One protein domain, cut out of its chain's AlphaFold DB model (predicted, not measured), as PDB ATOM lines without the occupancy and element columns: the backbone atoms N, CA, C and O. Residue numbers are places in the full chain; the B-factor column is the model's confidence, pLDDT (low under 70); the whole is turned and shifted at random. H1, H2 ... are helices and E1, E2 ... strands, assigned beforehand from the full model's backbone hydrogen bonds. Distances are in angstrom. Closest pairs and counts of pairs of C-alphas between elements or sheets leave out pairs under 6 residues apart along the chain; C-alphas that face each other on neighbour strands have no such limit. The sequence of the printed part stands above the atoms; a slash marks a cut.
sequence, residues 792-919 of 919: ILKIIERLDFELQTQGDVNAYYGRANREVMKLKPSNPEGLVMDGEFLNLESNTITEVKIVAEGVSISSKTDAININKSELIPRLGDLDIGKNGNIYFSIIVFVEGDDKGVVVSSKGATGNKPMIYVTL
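What this domain is: This is residues 792 to 919 of the 919 residues of the protein "Carbohydrate esterase-like sialic acid-specific acetylesterase" of Alteromonas sp. 76-1 (UniProt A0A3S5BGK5). The main sheet, E2 E1 E9 E8 E7 E3 E4, is strongly twisted and curled like part of a barrel, and the hairpin E5 and E6 covers the opening between its edge strands E2 and E4. The small helices H1 and H2 sit at opposite ends of this body. The printed part has 128 residues, with named elements in the order H1 E1 E2 E3 E4 E5 E6 H2 E7 E8 E9; the class is mostly strand, though under half of the residues are in named elements. The main sheet is mixed, and the whole is compact, with a radius of gyration of the C-alphas of 13.6 A and spans of 40 by 28 by 26 A.

Where its parts are: Find C-alpha 792 at (-58.619, 30.719, 14.671), where H1 begins; it runs to residue 796, 6.1 A. Next come E1, residues 801 to 805, 12.8 A, and E2, residues 821 to 825, 13.3 A. E3, residues 845 to 852, starts at (-52.196, 26.112, 18.469) and covers 20.8 A. Then read E4, residues 855 to 858, E5, residues 864 to 867, E6, residues 870 to 873, and H2, residues 875 to 878. E7, residues 889 to 894, is 16.2 A long, E8, residues 901 to 905, 13.4 A, and E9, residues 912 to 918, 19.1 A, ending at (-33.482, 37.518, 6.868).

How they stand to each other: Start in the main sheet with the hairpin E1 and E2, antiparallel, where N 802 and O 824 are 2.8 A apart. E1 is parallel to E9, with N 917 and O 803 at 3.0 A. E9 is staggered: residues 912 to 914 pair with E8, parallel, with N 914 and O 904 at 2.8 A, and residues 915 to 918 with E1. The hairpin E7 and E8 has N 903 and O 890 at 2.8 A. E7 and E3 are antiparallel, with N 891 and O 849 at 2.8 A; the hairpin E3 and E4 has N 850 and O 857 at 2.9 A. In the hairpin E5 and E6, N 872 and O 865 are 2.8 A apart. This second sheet forms a sandwich, two sheets face to face, with the main one, their strands at 59 degrees. The closest C-alphas of E2 and E6, Met 821 and Leu 871, are 5.0 A apart; those of E4 and E5, Ser 858 and Ile 864, 5.9 A. H1 only grazes the main sheet; H2 is on it, at a height of 7.8 A. In H1 the O i to N i+4 pair is within hydrogen-bond range; H2 is too short for one.

The domain as a whole: The C-alphas farthest apart, Glu 829 and Gly 881, are 40.5 A from each other. The printed part has no cut; the links E1 to E2 and E2 to E3 are long. Mean pLDDT of the printed part is 82.8; look for values under 70 at residues 905 to 913 and 915 to 919, among others.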
ATOM      1  N   ILE A 792     -60.026  30.532  15.009       86.56
ATOM      2  CA  ILE A 792     -58.619  30.719  14.671       86.56
ATOM      3  C   ILE A 792     -58.217  29.944  13.413       86.56
ATOM      4  O   ILE A 792     -57.510  30.505  12.574       86.56
ATOM      5  N   LEU A 793     -58.677  28.699  13.234       85.06
ATOM      6  CA  LEU A 793     -58.400  27.927  12.018       85.06
ATOM      7  C   LEU A 793     -58.875  28.675  10.772       85.06
ATOM      8  O   LEU A 793     -58.105  28.861   9.831       85.06
ATOM      9  N   LYS A 794     -60.114  29.185  10.807       82.50
ATOM     10  CA  LYS A 794     -60.708  29.963   9.706       82.50
ATOM     11  C   LYS A 794     -59.885  31.208   9.368       82.50
ATOM     12  O   LYS A 794     -59.834  31.615   8.206       82.50
ATOM     13  N   ILE A 795     -59.264  31.829  10.372       85.94
ATOM     14  CA  ILE A 795     -58.396  32.996  10.194       85.94
ATOM     15  C   ILE A 795     -57.054  32.565   9.584       85.94
ATOM     16  O   ILE A 795     -56.703  33.041   8.506       85.94
ATOM     17  N   ILE A 796     -56.326  31.629  10.204       86.06
ATOM     18  CA  ILE A 796     -54.994  31.182   9.747       86.06
ATOM     19  C   ILE A 796     -55.055  30.575   8.331       86.06
ATOM     20  O   ILE A 796     -54.153  30.801   7.519       86.06
ATOM     21  N   GLU A 797     -56.140  29.882   7.971       83.44
ATOM     22  CA  GLU A 797     -56.363  29.335   6.625       83.44
ATOM     23  C   GLU A 797     -56.540  30.419   5.544       83.44
ATOM     24  O   GLU A 797     -56.282  30.165   4.368       83.44
ATOM     25  N   ARG A 798     -56.817  31.675   5.898       84.31
ATOM     26  CA  ARG A 798     -56.958  32.774   4.922       84.31
ATOM     27  C   ARG A 798     -55.757  33.707   4.843       84.31
ATOM     28  O   ARG A 798     -55.696  34.525   3.931       84.31
ATOM     29  N   LEU A 799     -54.827  33.606   5.789       85.94
ATOM     30  CA  LEU A 799     -53.680  34.501   5.867       85.94
ATOM     31  C   LEU A 799     -52.489  33.980   5.068       85.94
ATOM     32  O   LEU A 799     -52.243  32.769   4.991       85.94
ATOM     33  N   ASP A 800     -51.744  34.941   4.531       86.06
ATOM     34  CA  ASP A 800     -50.364  34.770   4.095       86.06
ATOM     35  C   ASP A 800     -49.445  35.087   5.276       86.06
ATOM     36  O   ASP A 800     -49.798  35.881   6.155       86.06
ATOM     37  N   PHE A 801     -48.258  34.490   5.298       86.50
ATOM     38  CA  PHE A 801     -47.281  34.715   6.358       86.50
ATOM     39  C   PHE A 801     -45.927  35.115   5.778       86.50
ATOM     40  O   PHE A 801     -45.476  34.588   4.765       86.50
ATOM     41  N   GLU A 802     -45.253  36.037   6.445       88.31
ATOM     42  CA  GLU A 802     -43.849  36.349   6.230       88.31
ATOM     43  C   GLU A 802     -43.023  35.595   7.280       88.31
ATOM     44  O   GLU A 802     -43.274  35.700   8.483       88.31
ATOM     45  N   LEU A 803     -42.053  34.804   6.821       88.75
ATOM     46  CA  LEU A 803     -41.128  34.078   7.682       88.75
ATOM     47  C   LEU A 803     -39.898  34.952   7.934       88.75
ATOM     48  O   LEU A 803     -39.122  35.208   7.009       88.75
ATOM     49  N   GLN A 804     -39.707  35.356   9.189       87.75
ATOM     50  CA  GLN A 804     -38.526  36.092   9.634       87.75
ATOM     51  C   GLN A 804     -37.582  35.201  10.427       87.75
ATOM     52  O   GLN A 804     -38.005  34.420  11.282       87.75
ATOM     53  N   THR A 805     -36.290  35.330  10.145       85.75
ATOM     54  CA  THR A 805     -35.242  34.485  10.727       85.75
ATOM     55  C   THR A 805     -34.073  35.338  11.211       85.75
ATOM     56  O   THR A 805     -33.768  36.368  10.612       85.75
ATOM     57  N   GLN A 806     -33.436  34.933  12.316       80.00
ATOM     58  CA  GLN A 806     -32.268  35.640  12.875       80.00
ATOM     59  C   GLN A 806     -30.955  35.373  12.107       80.00
ATOM     60  O   GLN A 806     -29.947  36.019  12.386       80.00
ATOM     61  N   GLY A 807     -30.949  34.434  11.157       74.06
ATOM     62  CA  GLY A 807     -29.774  34.029  10.387       74.06
ATOM     63  C   GLY A 807     -30.140  33.103   9.225       74.06
ATOM     64  O   GLY A 807     -31.315  32.901   8.921       74.06
ATOM     65  N   ASP A 808     -29.130  32.537   8.562       72.56
ATOM     66  CA  ASP A 808     -29.345  31.619   7.440       72.56
ATOM     67  C   ASP A 808     -29.917  30.274   7.915       72.56
ATOM     68  O   ASP A 808     -29.283  29.551   8.689       72.56
ATOM     69  N   VAL A 809     -31.076  29.885   7.377       76.62
ATOM     70  CA  VAL A 809     -31.721  28.605   7.693       76.62
ATOM     71  C   VAL A 809     -30.985  27.437   7.032       76.62
ATOM     72  O   VAL A 809     -31.286  27.024   5.910       76.62
ATOM     73  N   ASN A 810     -30.015  26.886   7.762       75.56
ATOM     74  CA  ASN A 810     -29.212  25.743   7.342       75.56
ATOM     75  C   ASN A 810     -29.479  24.520   8.223       75.56
ATOM     76  O   ASN A 810     -29.374  24.593   9.449       75.56
ATOM     77  N   ALA A 811     -29.717  23.365   7.600       75.25
ATOM     78  CA  ALA A 811     -29.649  22.090   8.306       75.25
ATOM     79  C   ALA A 811     -28.214  21.558   8.260       75.25
ATOM     80  O   ALA A 811     -27.584  21.511   7.201       75.25
ATOM     81  N   TYR A 812     -27.706  21.143   9.420       77.44
ATOM     82  CA  TYR A 812     -26.459  20.398   9.526       77.44
ATOM     83  C   TYR A 812     -26.762  19.037  10.126       77.44
ATOM     84  O   TYR A 812     -27.183  18.944  11.281       77.44
ATOM     85  N   TYR A 813     -26.527  17.997   9.336       75.38
ATOM     86  CA  TYR A 813     -26.769  16.614   9.715       75.38
ATOM     87  C   TYR A 813     -26.116  16.286  11.067       75.38
ATOM     88  O   TYR A 813     -24.916  16.513  11.259       75.38
ATOM     89  N   GLY A 814     -26.915  15.790  12.017       68.25
ATOM     90  CA  GLY A 814     -26.454  15.404  13.355       68.25
ATOM     91  C   GLY A 814     -26.048  16.562  14.280       68.25
ATOM     92  O   GLY A 814     -25.395  16.318  15.297       68.25
ATOM     93  N   ARG A 815     -26.388  17.821  13.959       73.19
ATOM     94  CA  ARG A 815     -26.127  18.981  14.832       73.19
ATOM     95  C   ARG A 815     -27.411  19.598  15.377       73.19
ATOM     96  O   ARG A 815     -28.337  19.901  14.636       73.19
ATOM     97  N   ALA A 816     -27.399  19.919  16.669       69.38
ATOM     98  CA  ALA A 816     -28.481  20.613  17.365       69.38
ATOM     99  C   ALA A 816     -28.463  22.141  17.140       69.38
ATOM    100  O   ALA A 816     -28.567  22.911  18.097       69.38
ATOM    101  N   ASN A 817     -28.294  22.597  15.896       71.88
ATOM    102  CA  ASN A 817     -28.372  24.025  15.592       71.88
ATOM    103  C   ASN A 817     -29.823  24.492  15.750       71.88
ATOM    104  O   ASN A 817     -30.723  23.928  15.129       71.88
ATOM    105  N   ARG A 818     -30.029  25.496  16.606       81.25
ATOM    106  CA  ARG A 818     -31.330  26.091  16.902       81.25
ATOM    107  C   ARG A 818     -31.399  27.468  16.263       81.25
ATOM    108  O   ARG A 818     -30.777  28.398  16.766       81.25
ATOM    109  N   GLU A 819     -32.144  27.568  15.174       80.62
ATOM    110  CA  GLU A 819     -32.425  28.846  14.520       80.62
ATOM    111  C   GLU A 819     -33.724  29.422  15.073       80.62
ATOM    112  O   GLU A 819     -34.669  28.679  15.320       80.62
ATOM    113  N   VAL A 820     -33.789  30.736  15.280       88.56
ATOM    114  CA  VAL A 820     -35.031  31.393  15.708       88.56
ATOM    115  C   VAL A 820     -35.806  31.830  14.474       88.56
ATOM    116  O   VAL A 820     -35.322  32.636  13.675       88.56
ATOM    117  N   MET A 821     -37.023  31.310  14.347       89.81
ATOM    118  CA  MET A 821     -37.972  31.615  13.283       89.81
ATOM    119  C   MET A 821     -39.218  32.287  13.868       89.81
ATOM    120  O   MET A 821     -39.695  31.890  14.930       89.81
ATOM    121  N   LYS A 822     -39.763  33.291  13.178       91.75
ATOM    122  CA  LYS A 822     -41.011  33.975  13.549       91.75
ATOM    123  C   LYS A 822     -41.936  34.087  12.344       91.75
ATOM    124  O   LYS A 822     -41.477  34.322  11.229       91.75
ATOM    125  N   LEU A 823     -43.238  33.947  12.579       91.88
ATOM    126  CA  LEU A 823     -44.274  34.039  11.548       91.88
ATOM    127  C   LEU A 823     -45.046  35.349  11.701       91.88
ATOM    128  O   LEU A 823     -45.722  35.555  12.710       91.88
ATOM    129  N   LYS A 824     -44.960  36.233  10.708       91.88
ATOM    130  CA  LYS A 824     -45.720  37.487  10.656       91.88
ATOM    131  C   LYS A 824     -46.929  37.324   9.724       91.88
ATOM    132  O   LYS A 824     -46.723  37.152   8.527       91.88
ATOM    133  N   PRO A 825     -48.175  37.345  10.226       91.44
ATOM    134  CA  PRO A 825     -49.365  37.246   9.384       91.44
ATOM    135  C   PRO A 825     -49.582  38.516   8.549       91.44
ATOM    136  O   PRO A 825     -49.243  39.618   8.981       91.44
ATOM    137  N   SER A 826     -50.223  38.377   7.386       88.62
ATOM    138  CA  SER A 826     -50.596  39.506   6.520       88.62
ATOM    139  C   SER A 826     -51.661  40.430   7.128       88.62
ATOM    140  O   SER A 826     -51.710  41.611   6.784       88.62
ATOM    141  N   ASN A 827     -52.483  39.923   8.056       88.75
ATOM    142  CA  ASN A 827     -53.435  40.688   8.867       88.75
ATOM    143  C   ASN A 827     -53.477  40.111  10.303       88.75
ATOM    144  O   ASN A 827     -53.715  38.911  10.444       88.75
ATOM    145  N   PRO A 828     -53.257  40.917  11.364       89.88
ATOM    146  CA  PRO A 828     -53.286  40.440  12.752       89.88
ATOM    147  C   PRO A 828     -54.698  40.310  13.356       89.88
ATOM    148  O   PRO A 828     -54.829  39.874  14.498       89.88
ATOM    149  N   GLU A 829     -55.754  40.730  12.654       90.75
ATOM    150  CA  GLU A 829     -57.118  40.737  13.194       90.75
ATOM    151  C   GLU A 829     -57.585  39.337  13.636       90.75
ATOM    152  O   GLU A 829     -57.507  38.367  12.885       90.75
ATOM    153  N   GLY A 830     -58.076  39.240  14.876       87.56
ATOM    154  CA  GLY A 830     -58.566  37.989  15.465       87.56
ATOM    155  C   GLY A 830     -57.481  37.024  15.963       87.56
ATOM    156  O   GLY A 830     -57.825  35.982  16.518       87.56
ATOM    157  N   LEU A 831     -56.195  37.374  15.833       91.94
ATOM    158  CA  LEU A 831     -55.067  36.591  16.340       91.94
ATOM    159  C   LEU A 831     -54.462  37.214  17.607       91.94
ATOM    160  O   LEU A 831     -54.367  38.431  17.762       91.94
ATOM    161  N   VAL A 832     -53.986  36.363  18.513       94.44
ATOM    162  CA  VAL A 832     -53.113  36.745  19.624       94.44
ATOM    163  C   VAL A 832     -51.692  36.907  19.089       94.44
ATOM    164  O   VAL A 832     -51.096  35.963  18.568       94.44
ATOM    165  N   MET A 833     -51.143  38.108  19.245       95.00
ATOM    166  CA  MET A 833     -49.841  38.497  18.704       95.00
ATOM    167  C   MET A 833     -48.806  38.699  19.819       95.00
ATOM    168  O   MET A 833     -49.149  39.047  20.949       95.00
ATOM    169  N   ASP A 834     -47.530  38.518  19.491       94.50
ATOM    170  CA  ASP A 834     -46.371  38.915  20.296       94.50
ATOM    171  C   ASP A 834     -45.525  39.888  19.457       94.50
ATOM    172  O   ASP A 834     -44.783  39.505  18.551       94.50
ATOM    173  N   GLY A 835     -45.738  41.187  19.686       92.88
ATOM    174  CA  GLY A 835     -45.303  42.230  18.756       92.88
ATOM    175  C   GLY A 835     -46.077  42.152  17.435       92.88
ATOM    176  O   GLY A 835     -47.305  42.169  17.436       92.88
ATOM    177  N   GLU A 836     -45.362  42.064  16.312       92.69
ATOM    178  CA  GLU A 836     -45.953  41.896  14.972       92.69
ATOM    179  C   GLU A 836     -46.084  40.419  14.546       92.69
ATOM    180  O   GLU A 836     -46.525  40.139  13.433       92.69
ATOM    181  N   PHE A 837     -45.702  39.469  15.406       94.06
ATOM    182  CA  PHE A 837     -45.630  38.043  15.072       94.06
ATOM    183  C   PHE A 837     -46.732  37.233  15.749       94.06
ATOM    184  O   PHE A 837     -47.193  37.571  16.840       94.06
ATOM    185  N   LEU A 838     -47.142  36.145  15.100       94.25
ATOM    186  CA  LEU A 838     -48.110  35.194  15.632       94.25
ATOM    187  C   LEU A 838     -47.577  34.594  16.939       94.25
ATOM    188  O   LEU A 838     -46.471  34.056  16.963       94.25
ATOM    189  N   ASN A 839     -48.360  34.657  18.017       95.31
ATOM    190  CA  ASN A 839     -48.022  33.955  19.253       95.31
ATOM    191  C   ASN A 839     -48.374  32.463  19.109       95.31
ATOM    192  O   ASN A 839     -49.550  32.109  19.008       95.31
ATOM    193  N   LEU A 840     -47.354  31.606  19.101       93.88
ATOM    194  CA  LEU A 840     -47.456  30.162  18.872       93.88
ATOM    195  C   LEU A 840     -47.834  29.368  20.134       93.88
ATOM    196  O   LEU A 840     -48.154  28.190  20.027       93.88
ATOM    197  N   GLU A 841     -47.823  29.994  21.316       93.31
ATOM    198  CA  GLU A 841     -48.310  29.408  22.582       93.31
ATOM    199  C   GLU A 841     -49.788  29.744  22.856       93.31
ATOM    200  O   GLU A 841     -50.347  29.382  23.889       93.31
ATOM    201  N   SER A 842     -50.415  30.517  21.970       91.31
ATOM    202  CA  SER A 842     -51.813  30.952  22.046       91.31
ATOM    203  C   SER A 842     -52.553  30.526  20.775       91.31
ATOM    204  O   SER A 842     -52.137  29.578  20.115       91.31
ATOM    205  N   ASN A 843     -53.661  31.191  20.414       91.19
ATOM    206  CA  ASN A 843     -54.366  30.930  19.148       91.19
ATOM    207  C   ASN A 843     -54.834  29.472  18.998       91.19
ATOM    208  O   ASN A 843     -54.887  28.955  17.891       91.19
ATOM    209  N   THR A 844     -55.090  28.799  20.126       91.38
ATOM    210  CA  THR A 844     -55.426  27.369  20.186       91.38
ATOM    211  C   THR A 844     -54.457  26.459  19.412       91.38
ATOM    212  O   THR A 844     -54.819  25.346  19.046       91.38
ATOM    213  N   ILE A 845     -53.214  26.897  19.173       92.00
ATOM    214  CA  ILE A 845     -52.196  26.112  18.469       92.00
ATOM    215  C   ILE A 845     -51.777  24.943  19.363       92.00
ATOM    216  O   ILE A 845     -51.351  25.131  20.501       92.00
ATOM    217  N   THR A 846     -51.913  23.725  18.847       91.75
ATOM    218  CA  THR A 846     -51.616  22.482  19.575       91.75
ATOM    219  C   THR A 846     -50.291  21.856  19.150       91.75
ATOM    220  O   THR A 846     -49.690  21.097  19.913       91.75
ATOM    221  N   GLU A 847     -49.821  22.153  17.938       94.00
ATOM    222  CA  GLU A 847     -48.574  21.628  17.391       94.00
ATOM    223  C   GLU A 847     -48.070  22.500  16.238       94.00
ATOM    224  O   GLU A 847     -48.847  23.010  15.435       94.00
ATOM    225  N   VAL A 848     -46.750  22.620  16.115       93.88
ATOM    226  CA  VAL A 848     -46.093  23.115  14.907       93.88
ATOM    227  C   VAL A 848     -45.142  22.035  14.410       93.88
ATOM    228  O   VAL A 848     -44.298  21.551  15.167       93.88
ATOM    229  N   LYS A 849     -45.269  21.653  13.138       94.00
ATOM    230  CA  LYS A 849     -44.330  20.753  12.458       94.00
ATOM    231  C   LYS A 849     -43.501  21.511  11.439       94.00
ATOM    232  O   LYS A 849     -43.990  22.428  10.789       94.00
ATOM    233  N   ILE A 850     -42.265  21.072  11.254       90.44
ATOM    234  CA  ILE A 850     -41.450  21.450  10.101       90.44
ATOM    235  C   ILE A 850     -41.227  20.197   9.275       90.44
ATOM    236  O   ILE A 850     -40.787  19.186   9.817       90.44
ATOM    237  N   VAL A 851     -41.540  20.271   7.985       89.25
ATOM    238  CA  VAL A 851     -41.416  19.164   7.034       89.25
ATOM    239  C   VAL A 851     -40.458  19.559   5.918       89.25
ATOM    240  O   VAL A 851     -40.638  20.605   5.295       89.25
ATOM    241  N   ALA A 852     -39.464  18.718   5.650       84.38
ATOM    242  CA  ALA A 852     -38.502  18.881   4.565       84.38
ATOM    243  C   ALA A 852     -38.180  17.513   3.951       84.38
ATOM    244  O   ALA A 852     -37.950  16.554   4.681       84.38
ATOM    245  N   GLU A 853     -38.181  17.414   2.617       81.50
ATOM    246  CA  GLU A 853     -37.834  16.187   1.866       81.50
ATOM    247  C   GLU A 853     -38.524  14.894   2.377       81.50
ATOM    248  O   GLU A 853     -37.957  13.808   2.322       81.50
ATOM    249  N   GLY A 854     -39.766  15.001   2.869       80.50
ATOM    250  CA  GLY A 854     -40.550  13.867   3.385       80.50
ATOM    251  C   GLY A 854     -40.286  13.495   4.850       80.50
ATOM    252  O   GLY A 854     -40.977  12.628   5.380       80.50
ATOM    253  N   VAL A 855     -39.351  14.168   5.524       86.06
ATOM    254  CA  VAL A 855     -39.079  14.012   6.961       86.06
ATOM    255  C   VAL A 855     -39.690  15.178   7.734       86.06
ATOM    256  O   VAL A 855     -39.789  16.292   7.216       86.06
ATOM    257  N   SER A 856     -40.117  14.942   8.978       91.06
ATOM    258  CA  SER A 856     -40.728  15.973   9.819       91.06
ATOM    259  C   SER A 856     -40.204  15.980  11.246       91.06
ATOM    260  O   SER A 856     -40.006  14.920  11.834       91.06
ATOM    261  N   ILE A 857     -40.102  17.173  11.824       91.31
ATOM    262  CA  ILE A 857     -39.878  17.399  13.256       91.31
ATOM    263  C   ILE A 857     -41.074  18.150  13.848       91.31
ATOM    264  O   ILE A 857     -41.766  18.877  13.135       91.31
ATOM    265  N   SER A 858     -41.339  17.965  15.141       94.44
ATOM    266  CA  SER A 858     -42.565  18.442  15.800       94.44
ATOM    267  C   SER A 858     -42.279  19.146  17.126       94.44
ATOM    268  O   SER A 858     -41.409  18.715  17.884       94.44
ATOM    269  N   SER A 859     -43.075  20.171  17.446       94.19
ATOM    270  CA  SER A 859     -43.102  20.829  18.762       94.19
ATOM    271  C   SER A 859     -43.694  19.979  19.886       94.19
ATOM    272  O   SER A 859     -43.605  20.365  21.045       94.19
ATOM    273  N   LYS A 860     -44.268  18.808  19.578       93.50
ATOM    274  CA  LYS A 860     -44.613  17.785  20.585       93.50
ATOM    275  C   LYS A 860     -43.393  16.990  21.064       93.50
ATOM    276  O   LYS A 860     -43.508  16.177  21.977       93.50
ATOM    277  N   THR A 861     -42.232  17.209  20.452       91.25
ATOM    278  CA  THR A 861     -40.944  16.616  20.831       91.25
ATOM    279  C   THR A 861     -39.956  17.717  21.220       91.25
ATOM    280  O   THR A 861     -40.233  18.898  21.040       91.25
ATOM    281  N   ASP A 862     -38.768  17.357  21.708       87.88
ATOM    282  CA  ASP A 862     -37.708  18.324  22.041       87.88
ATOM    283  C   ASP A 862     -37.008  18.933  20.801       87.88
ATOM    284  O   ASP A 862     -36.150  19.823  20.927       87.88
ATOM    285  N   ALA A 863     -37.390  18.467  19.604       90.06
ATOM    286  CA  ALA A 863     -36.877  18.926  18.321       90.06
ATOM    287  C   ALA A 863     -37.296  20.363  17.996       90.06
ATOM    288  O   ALA A 863     -36.557  21.062  17.306       90.06
ATOM    289  N   ILE A 864     -38.428  20.852  18.510       93.31
ATOM    290  CA  ILE A 864     -38.852  22.244  18.331       93.31
ATOM    291  C   ILE A 864     -39.261  22.825  19.680       93.31
ATOM    292  O   ILE A 864     -40.228  22.377  20.284       93.31
ATOM    293  N   ASN A 865     -38.556  23.871  20.114       93.50
ATOM    294  CA  ASN A 865     -38.980  24.657  21.270       93.50
ATOM    295  C   ASN A 865     -39.802  25.850  20.791       93.50
ATOM    296  O   ASN A 865     -39.405  26.526  19.841       93.50
ATOM    297  N   ILE A 866     -40.912  26.121  21.467       94.06
ATOM    298  CA  ILE A 866     -41.733  27.308  21.237       94.06
ATOM    299  C   ILE A 866     -41.601  28.220  22.457       94.06
ATOM    300  O   ILE A 866     -41.601  27.740  23.588       94.06
ATOM    301  N   ASN A 867     -41.439  29.520  22.216       94.00
ATOM    302  CA  ASN A 867     -41.455  30.560  23.243       94.00
ATOM    303  C   ASN A 867     -42.179  31.788  22.680       94.00
ATOM    304  O   ASN A 867     -41.608  32.548  21.896       94.00
ATOM    305  N   LYS A 868     -43.446  31.981  23.048       94.62
ATOM    306  CA  LYS A 868     -44.354  32.967  22.440       94.62
ATOM    307  C   LYS A 868     -44.338  32.916  20.906       94.62
ATOM    308  O   LYS A 868     -44.834  31.959  20.327       94.62
ATOM    309  N   SER A 869     -43.792  33.933  20.232       94.00
ATOM    310  CA  SER A 869     -43.664  33.982  18.765       94.00
ATOM    311  C   SER A 869     -42.451  33.243  18.195       94.00
ATOM    312  O   SER A 869     -42.332  33.111  16.977       94.00
ATOM    313  N   GLU A 870     -41.526  32.795  19.043       93.75
ATOM    314  CA  GLU A 870     -40.273  32.169  18.627       93.75
ATOM    315  C   GLU A 870     -40.461  30.671  18.414       93.75
ATOM    316  O   GLU A 870     -40.654  29.912  19.363       93.75
ATOM    317  N   LEU A 871     -40.355  30.249  17.155       93.00
ATOM    318  CA  LEU A 871     -40.226  28.861  16.740       93.00
ATOM    319  C   LEU A 871     -38.735  28.522  16.656       93.00
ATOM    320  O   LEU A 871     -38.020  29.075  15.822       93.00
ATOM    321  N   ILE A 872     -38.261  27.624  17.520       92.38
ATOM    322  CA  ILE A 872     -36.831  27.327  17.695       92.38
ATOM    323  C   ILE A 872     -36.543  25.844  17.381       92.38
ATOM    324  O   ILE A 872     -36.348  25.032  18.303       92.38
ATOM    325  N   PRO A 873     -36.543  25.448  16.092       90.38
ATOM    326  CA  PRO A 873     -36.297  24.076  15.666       90.38
ATOM    327  C   PRO A 873     -34.814  23.687  15.699       90.38
ATOM    328  O   PRO A 873     -33.939  24.474  15.343       90.38
ATOM    329  N   ARG A 874     -34.535  22.426  16.041       89.50
ATOM    330  CA  ARG A 874     -33.270  21.734  15.765       89.50
ATOM    331  C   ARG A 874     -33.330  21.152  14.356       89.50
ATOM    332  O   ARG A 874     -33.698  19.999  14.166       89.50
ATOM    333  N   LEU A 875     -32.977  21.942  13.348       85.38
ATOM    334  CA  LEU A 875     -33.126  21.524  11.943       85.38
ATOM    335  C   LEU A 875     -32.250  20.327  11.549       85.38
ATOM    336  O   LEU A 875     -32.561  19.649  10.575       85.38
ATOM    337  N   GLY A 876     -31.178  20.040  12.293       81.38
ATOM    338  CA  GLY A 876     -30.376  18.830  12.089       81.38
ATOM    339  C   GLY A 876     -31.130  17.527  12.376       81.38
ATOM    340  O   GLY A 876     -30.731  16.490  11.851       81.38
ATOM    341  N   ASP A 877     -32.233  17.587  13.131       87.06
ATOM    342  CA  ASP A 877     -33.090  16.434  13.440       87.06
ATOM    343  C   ASP A 877     -33.977  16.027  12.244       87.06
ATOM    344  O   ASP A 877     -34.599  14.970  12.277       87.06
ATOM    345  N   LEU A 878     -34.029  16.828  11.167       84.50
ATOM    346  CA  LEU A 878     -34.704  16.452   9.914       84.50
ATOM    347  C   LEU A 878     -33.957  15.342   9.141       84.50
ATOM    348  O   LEU A 878     -34.502  14.825   8.177       84.50
ATOM    349  N   ASP A 879     -32.729  14.982   9.536       77.00
ATOM    350  CA  ASP A 879     -31.953  13.820   9.044       77.00
ATOM    351  C   ASP A 879     -31.829  13.676   7.505       77.00
ATOM    352  O   ASP A 879     -31.558  12.603   6.979       77.00
ATOM    353  N   ILE A 880     -31.957  14.770   6.747       73.81
ATOM    354  CA  ILE A 880     -32.016  14.794   5.266       73.81
ATOM    355  C   ILE A 880     -30.686  14.470   4.536       73.81
ATOM    356  O   ILE A 880     -30.537  14.712   3.339       73.81
ATOM    357  N   GLY A 881     -29.667  13.964   5.240       68.75
ATOM    358  CA  GLY A 881     -28.408  13.476   4.650       68.75
ATOM    359  C   GLY A 881     -27.522  14.502   3.915       68.75
ATOM    360  O   GLY A 881     -26.528  14.112   3.299       68.75
ATOM    361  N   LYS A 882     -27.838  15.805   3.954       64.88
ATOM    362  CA  LYS A 882     -27.079  16.894   3.303       64.88
ATOM    363  C   LYS A 882     -26.962  18.116   4.219       64.88
ATOM    364  O   LYS A 882     -27.848  18.374   5.025       64.88
ATOM    365  N   ASN A 883     -25.875  18.880   4.067       71.94
ATOM    366  CA  ASN A 883     -25.658  20.149   4.772       71.94
ATOM    367  C   ASN A 883     -25.912  21.334   3.830       71.94
ATOM    368  O   ASN A 883     -25.392  21.337   2.712       71.94
ATOM    369  N   GLY A 884     -26.634  22.355   4.294       68.56
ATOM    370  CA  GLY A 884     -26.840  23.612   3.564       68.56
ATOM    371  C   GLY A 884     -28.250  24.184   3.712       68.56
ATOM    372  O   GLY A 884     -29.011  23.758   4.583       68.56
ATOM    373  N   ASN A 885     -28.581  25.148   2.847       70.81
ATOM    374  CA  ASN A 885     -29.906  25.765   2.787       70.81
ATOM    375  C   ASN A 885     -30.973  24.705   2.496       70.81
ATOM    376  O   ASN A 885     -30.859  23.968   1.515       70.81
ATOM    377  N   ILE A 886     -32.021  24.669   3.318       73.88
ATOM    378  CA  ILE A 886     -33.120  23.708   3.185       73.88
ATOM    379  C   ILE A 886     -34.396  24.357   2.654       73.88
ATOM    380  O   ILE A 886     -34.702  25.508   2.962       73.88
ATOM    381  N   TYR A 887     -35.168  23.581   1.895       77.69
ATOM    382  CA  TYR A 887     -36.560  23.892   1.583       77.69
ATOM    383  C   TYR A 887     -37.456  23.145   2.560       77.69
ATOM    384  O   TYR A 887     -37.312  21.935   2.735       77.69
ATOM    385  N   PHE A 888     -38.374  23.862   3.196       80.25
ATOM    386  CA  PHE A 888     -39.260  23.282   4.191       80.25
ATOM    387  C   PHE A 888     -40.611  23.985   4.215       80.25
ATOM    388  O   PHE A 888     -40.757  25.157   3.848       80.25
ATOM    389  N   SER A 889     -41.599  23.253   4.705       86.81
ATOM    390  CA  SER A 889     -42.911  23.774   5.050       86.81
ATOM    391  C   SER A 889     -43.080  23.746   6.562       86.81
ATOM    392  O   SER A 889     -42.676  22.791   7.225       86.81
ATOM    393  N   ILE A 890     -43.672  24.802   7.106       90.00
ATOM    394  CA  ILE A 890     -44.136  24.863   8.487       90.00
ATOM    395  C   ILE A 890     -45.622  24.508   8.468       90.00
ATOM    396  O   ILE A 890     -46.380  25.080   7.691       90.00
ATOM    397  N   ILE A 891     -46.049  23.565   9.297       91.25
ATOM    398  CA  ILE A 891     -47.452  23.171   9.432       91.25
ATOM    399  C   ILE A 891     -47.909  23.551  10.834       91.25
ATOM    400  O   ILE A 891     -47.299  23.118  11.810       91.25
ATOM    401  N   VAL A 892     -48.961  24.360  10.931       91.94
ATOM    402  CA  VAL A 892     -49.539  24.802  12.205       91.94
ATOM    403  C   VAL A 892     -50.838  24.041  12.444       91.94
ATOM    404  O   VAL A 892     -51.760  24.141  11.642       91.94
ATOM    405  N   PHE A 893     -50.914  23.298  13.544       91.00
ATOM    406  CA  PHE A 893     -52.117  22.596  13.983       91.00
ATOM    407  C   PHE A 893     -52.800  23.420  15.063       91.00
ATOM    408  O   PHE A 893     -52.175  23.797  16.056       91.00
ATOM    409  N   VAL A 894     -54.088  23.672  14.889       89.44
ATOM    410  CA  VAL A 894     -54.939  24.370  15.856       89.44
ATOM    411  C   VAL A 894     -55.969  23.409  16.432       89.44
ATOM    412  O   VAL A 894     -56.219  22.340  15.886       89.44
ATOM    413  N   GLU A 895     -56.547  23.754  17.574       82.06
ATOM    414  CA  GLU A 895     -57.574  22.941  18.219       82.06
ATOM    415  C   GLU A 895     -58.736  22.665  17.254       82.06
ATOM    416  O   GLU A 895     -59.269  23.583  16.618       82.06
ATOM    417  N   GLY A 896     -59.100  21.385  17.144       72.94
ATOM    418  CA  GLY A 896     -60.118  20.892  16.216       72.94
ATOM    419  C   GLY A 896     -59.622  20.576  14.798       72.94
ATOM    420  O   GLY A 896     -60.441  20.165  13.984       72.94
ATOM    421  N   ASP A 897     -58.327  20.740  14.497       80.12
ATOM    422  CA  ASP A 897     -57.717  20.416  13.197       80.12
ATOM    423  C   ASP A 897     -56.659  19.310  13.317       80.12
ATOM    424  O   ASP A 897     -55.646  19.459  14.005       80.12
ATOM    425  N   ASP A 898     -56.882  18.196  12.621       76.75
ATOM    426  CA  ASP A 898     -55.974  17.050  12.542       76.75
ATOM    427  C   ASP A 898     -55.077  17.068  11.291       76.75
ATOM    428  O   ASP A 898     -54.094  16.321  11.230       76.75
ATOM    429  N   LYS A 899     -55.368  17.934  10.312       79.75
ATOM    430  CA  LYS A 899     -54.639  18.020   9.035       79.75
ATOM    431  C   LYS A 899     -53.560  19.097   9.046       79.75
ATOM    432  O   LYS A 899     -52.521  18.910   8.409       79.75
ATOM    433  N   GLY A 900     -53.766  20.166   9.811       83.81
ATOM    434  CA  GLY A 900     -52.828  21.271   9.960       83.81
ATOM    435  C   GLY A 900     -52.827  22.219   8.757       83.81
ATOM    436  O   GLY A 900     -53.015  21.822   7.605       83.81
ATOM    437  N   VAL A 901     -52.546  23.498   9.003       86.00
ATOM    438  CA  VAL A 901     -52.415  24.512   7.949       86.00
ATOM    439  C   VAL A 901     -50.969  24.584   7.474       86.00
ATOM    440  O   VAL A 901     -50.066  24.931   8.240       86.00
ATOM    441  N   VAL A 902     -50.745  24.287   6.192       83.94
ATOM    442  CA  VAL A 902     -49.417  24.325   5.565       83.94
ATOM    443  C   VAL A 902     -49.040  25.755   5.177       83.94
ATOM    444  O   VAL A 902     -49.722  26.413   4.389       83.94
ATOM    445  N   VAL A 903     -47.897  26.210   5.681       79.88
ATOM    446  CA  VAL A 903     -47.308  27.523   5.423       79.88
ATOM    447  C   VAL A 903     -45.869  27.321   4.925       79.88
ATOM    448  O   VAL A 903     -45.030  26.767   5.632       79.88
ATOM    449  N   SER A 904     -45.545  27.710   3.686       70.75
ATOM    450  CA  SER A 904     -44.279  27.302   3.041       70.75
ATOM    451  C   SER A 904     -43.383  28.481   2.683       70.75
ATOM    452  O   SER A 904     -43.824  29.397   1.999       70.75
ATOM    453  N   SER A 905     -42.094  28.432   3.035       66.38
ATOM    454  CA  SER A 905     -41.127  29.427   2.551       66.38
ATOM    455  C   SER A 905     -40.479  28.962   1.246       66.38
ATOM    456  O   SER A 905     -39.905  27.881   1.176       66.38
ATOM    457  N   LYS A 906     -40.610  29.790   0.198       58.06
ATOM    458  CA  LYS A 906     -39.936  29.658  -1.109       58.06
ATOM    459  C   LYS A 906     -40.325  28.419  -1.957       58.06
ATOM    460  O   LYS A 906     -39.634  27.411  -1.971       58.06
ATOM    461  N   GLY A 907     -41.360  28.572  -2.797       53.97
ATOM    462  CA  GLY A 907     -41.374  27.985  -4.151       53.97
ATOM    463  C   GLY A 907     -41.983  26.596  -4.404       53.97
ATOM    464  O   GLY A 907     -41.662  26.019  -5.437       53.97
ATOM    465  N   ALA A 908     -42.868  26.058  -3.561       47.88
ATOM    466  CA  ALA A 908     -43.646  24.866  -3.929       47.88
ATOM    467  C   ALA A 908     -44.977  25.272  -4.591       47.88
ATOM    468  O   ALA A 908     -45.823  25.901  -3.957       47.88
ATOM    469  N   THR A 909     -45.168  24.935  -5.871       50.09
ATOM    470  CA  THR A 909     -46.451  25.101  -6.577       50.09
ATOM    471  C   THR A 909     -47.568  24.387  -5.816       50.09
ATOM    472  O   THR A 909     -47.473  23.185  -5.592       50.09
ATOM    473  N   GLY A 910     -48.616  25.123  -5.434       53.12
ATOM    474  CA  GLY A 910     -49.783  24.591  -4.717       53.12
ATOM    475  C   GLY A 910     -49.813  24.854  -3.205       53.12
ATOM    476  O   GLY A 910     -50.867  24.686  -2.603       53.12
ATOM    477  N   ASN A 911     -48.718  25.330  -2.597       60.06
ATOM    478  CA  ASN A 911     -48.682  25.703  -1.177       60.06
ATOM    479  C   ASN A 911     -48.825  27.220  -0.990       60.06
ATOM    480  O   ASN A 911     -48.443  27.997  -1.870       60.06
ATOM    481  N   LYS A 912     -49.316  27.658   0.177       66.06
ATOM    482  CA  LYS A 912     -49.384  29.086   0.512       66.06
ATOM    483  C   LYS A 912     -47.986  29.721   0.499       66.06
ATOM    484  O   LYS A 912     -47.112  29.245   1.237       66.06
ATOM    485  N   PRO A 913     -47.752  30.764  -0.313       59.72
ATOM    486  CA  PRO A 913     -46.437  31.375  -0.430       59.72
ATOM    487  C   PRO A 913     -46.098  32.183   0.829       59.72
ATOM    488  O   PRO A 913     -46.807  33.122   1.170       59.72
ATOM    489  N   MET A 914     -44.979  31.868   1.489       72.12
ATOM    490  CA  MET A 914     -44.352  32.772   2.457       72.12
ATOM    491  C   MET A 914     -43.236  33.587   1.825       72.12
ATOM    492  O   MET A 914     -42.368  33.052   1.124       72.12
ATOM    493  N   ILE A 915     -43.220  34.877   2.156       68.69
ATOM    494  CA  ILE A 915     -42.081  35.757   1.898       68.69
ATOM    495  C   ILE A 915     -41.029  35.469   2.969       68.69
ATOM    496  O   ILE A 915     -41.321  35.510   4.160       68.69
ATOM    497  N   TYR A 916     -39.814  35.135   2.539       69.44
ATOM    498  CA  TYR A 916     -38.687  34.869   3.429       69.44
ATOM    499  C   TYR A 916     -37.834  36.128   3.568       69.44
ATOM    500  O   TYR A 916     -37.310  36.623   2.565       69.44
ATOM    501  N   VAL A 917     -37.685  36.620   4.797       67.94
ATOM    502  CA  VAL A 917     -36.869  37.793   5.120       67.94
ATOM    503  C   VAL A 917     -35.845  37.404   6.186       67.94
ATOM    504  O   VAL A 917     -36.191  36.912   7.261       67.94
ATOM    505  N   THR A 918     -34.566  37.606   5.881       64.12
ATOM    506  CA  THR A 918     -33.482  37.518   6.868       64.12
ATOM    507  C   THR A 918     -33.305  38.901   7.485       64.12
ATOM    508  O   THR A 918     -33.227  39.879   6.736       64.12
ATOM    509  N   LEU A 919     -33.320  38.981   8.819       53.62
ATOM    510  CA  LEU A 919     -33.149  40.239   9.557       53.62
ATOM    511  C   LEU A 919     -31.731  40.806   9.445       53.62
ATOM    512  O   LEU A 919     -30.767  40.007   9.440       53.62
TER     513      LEU A 919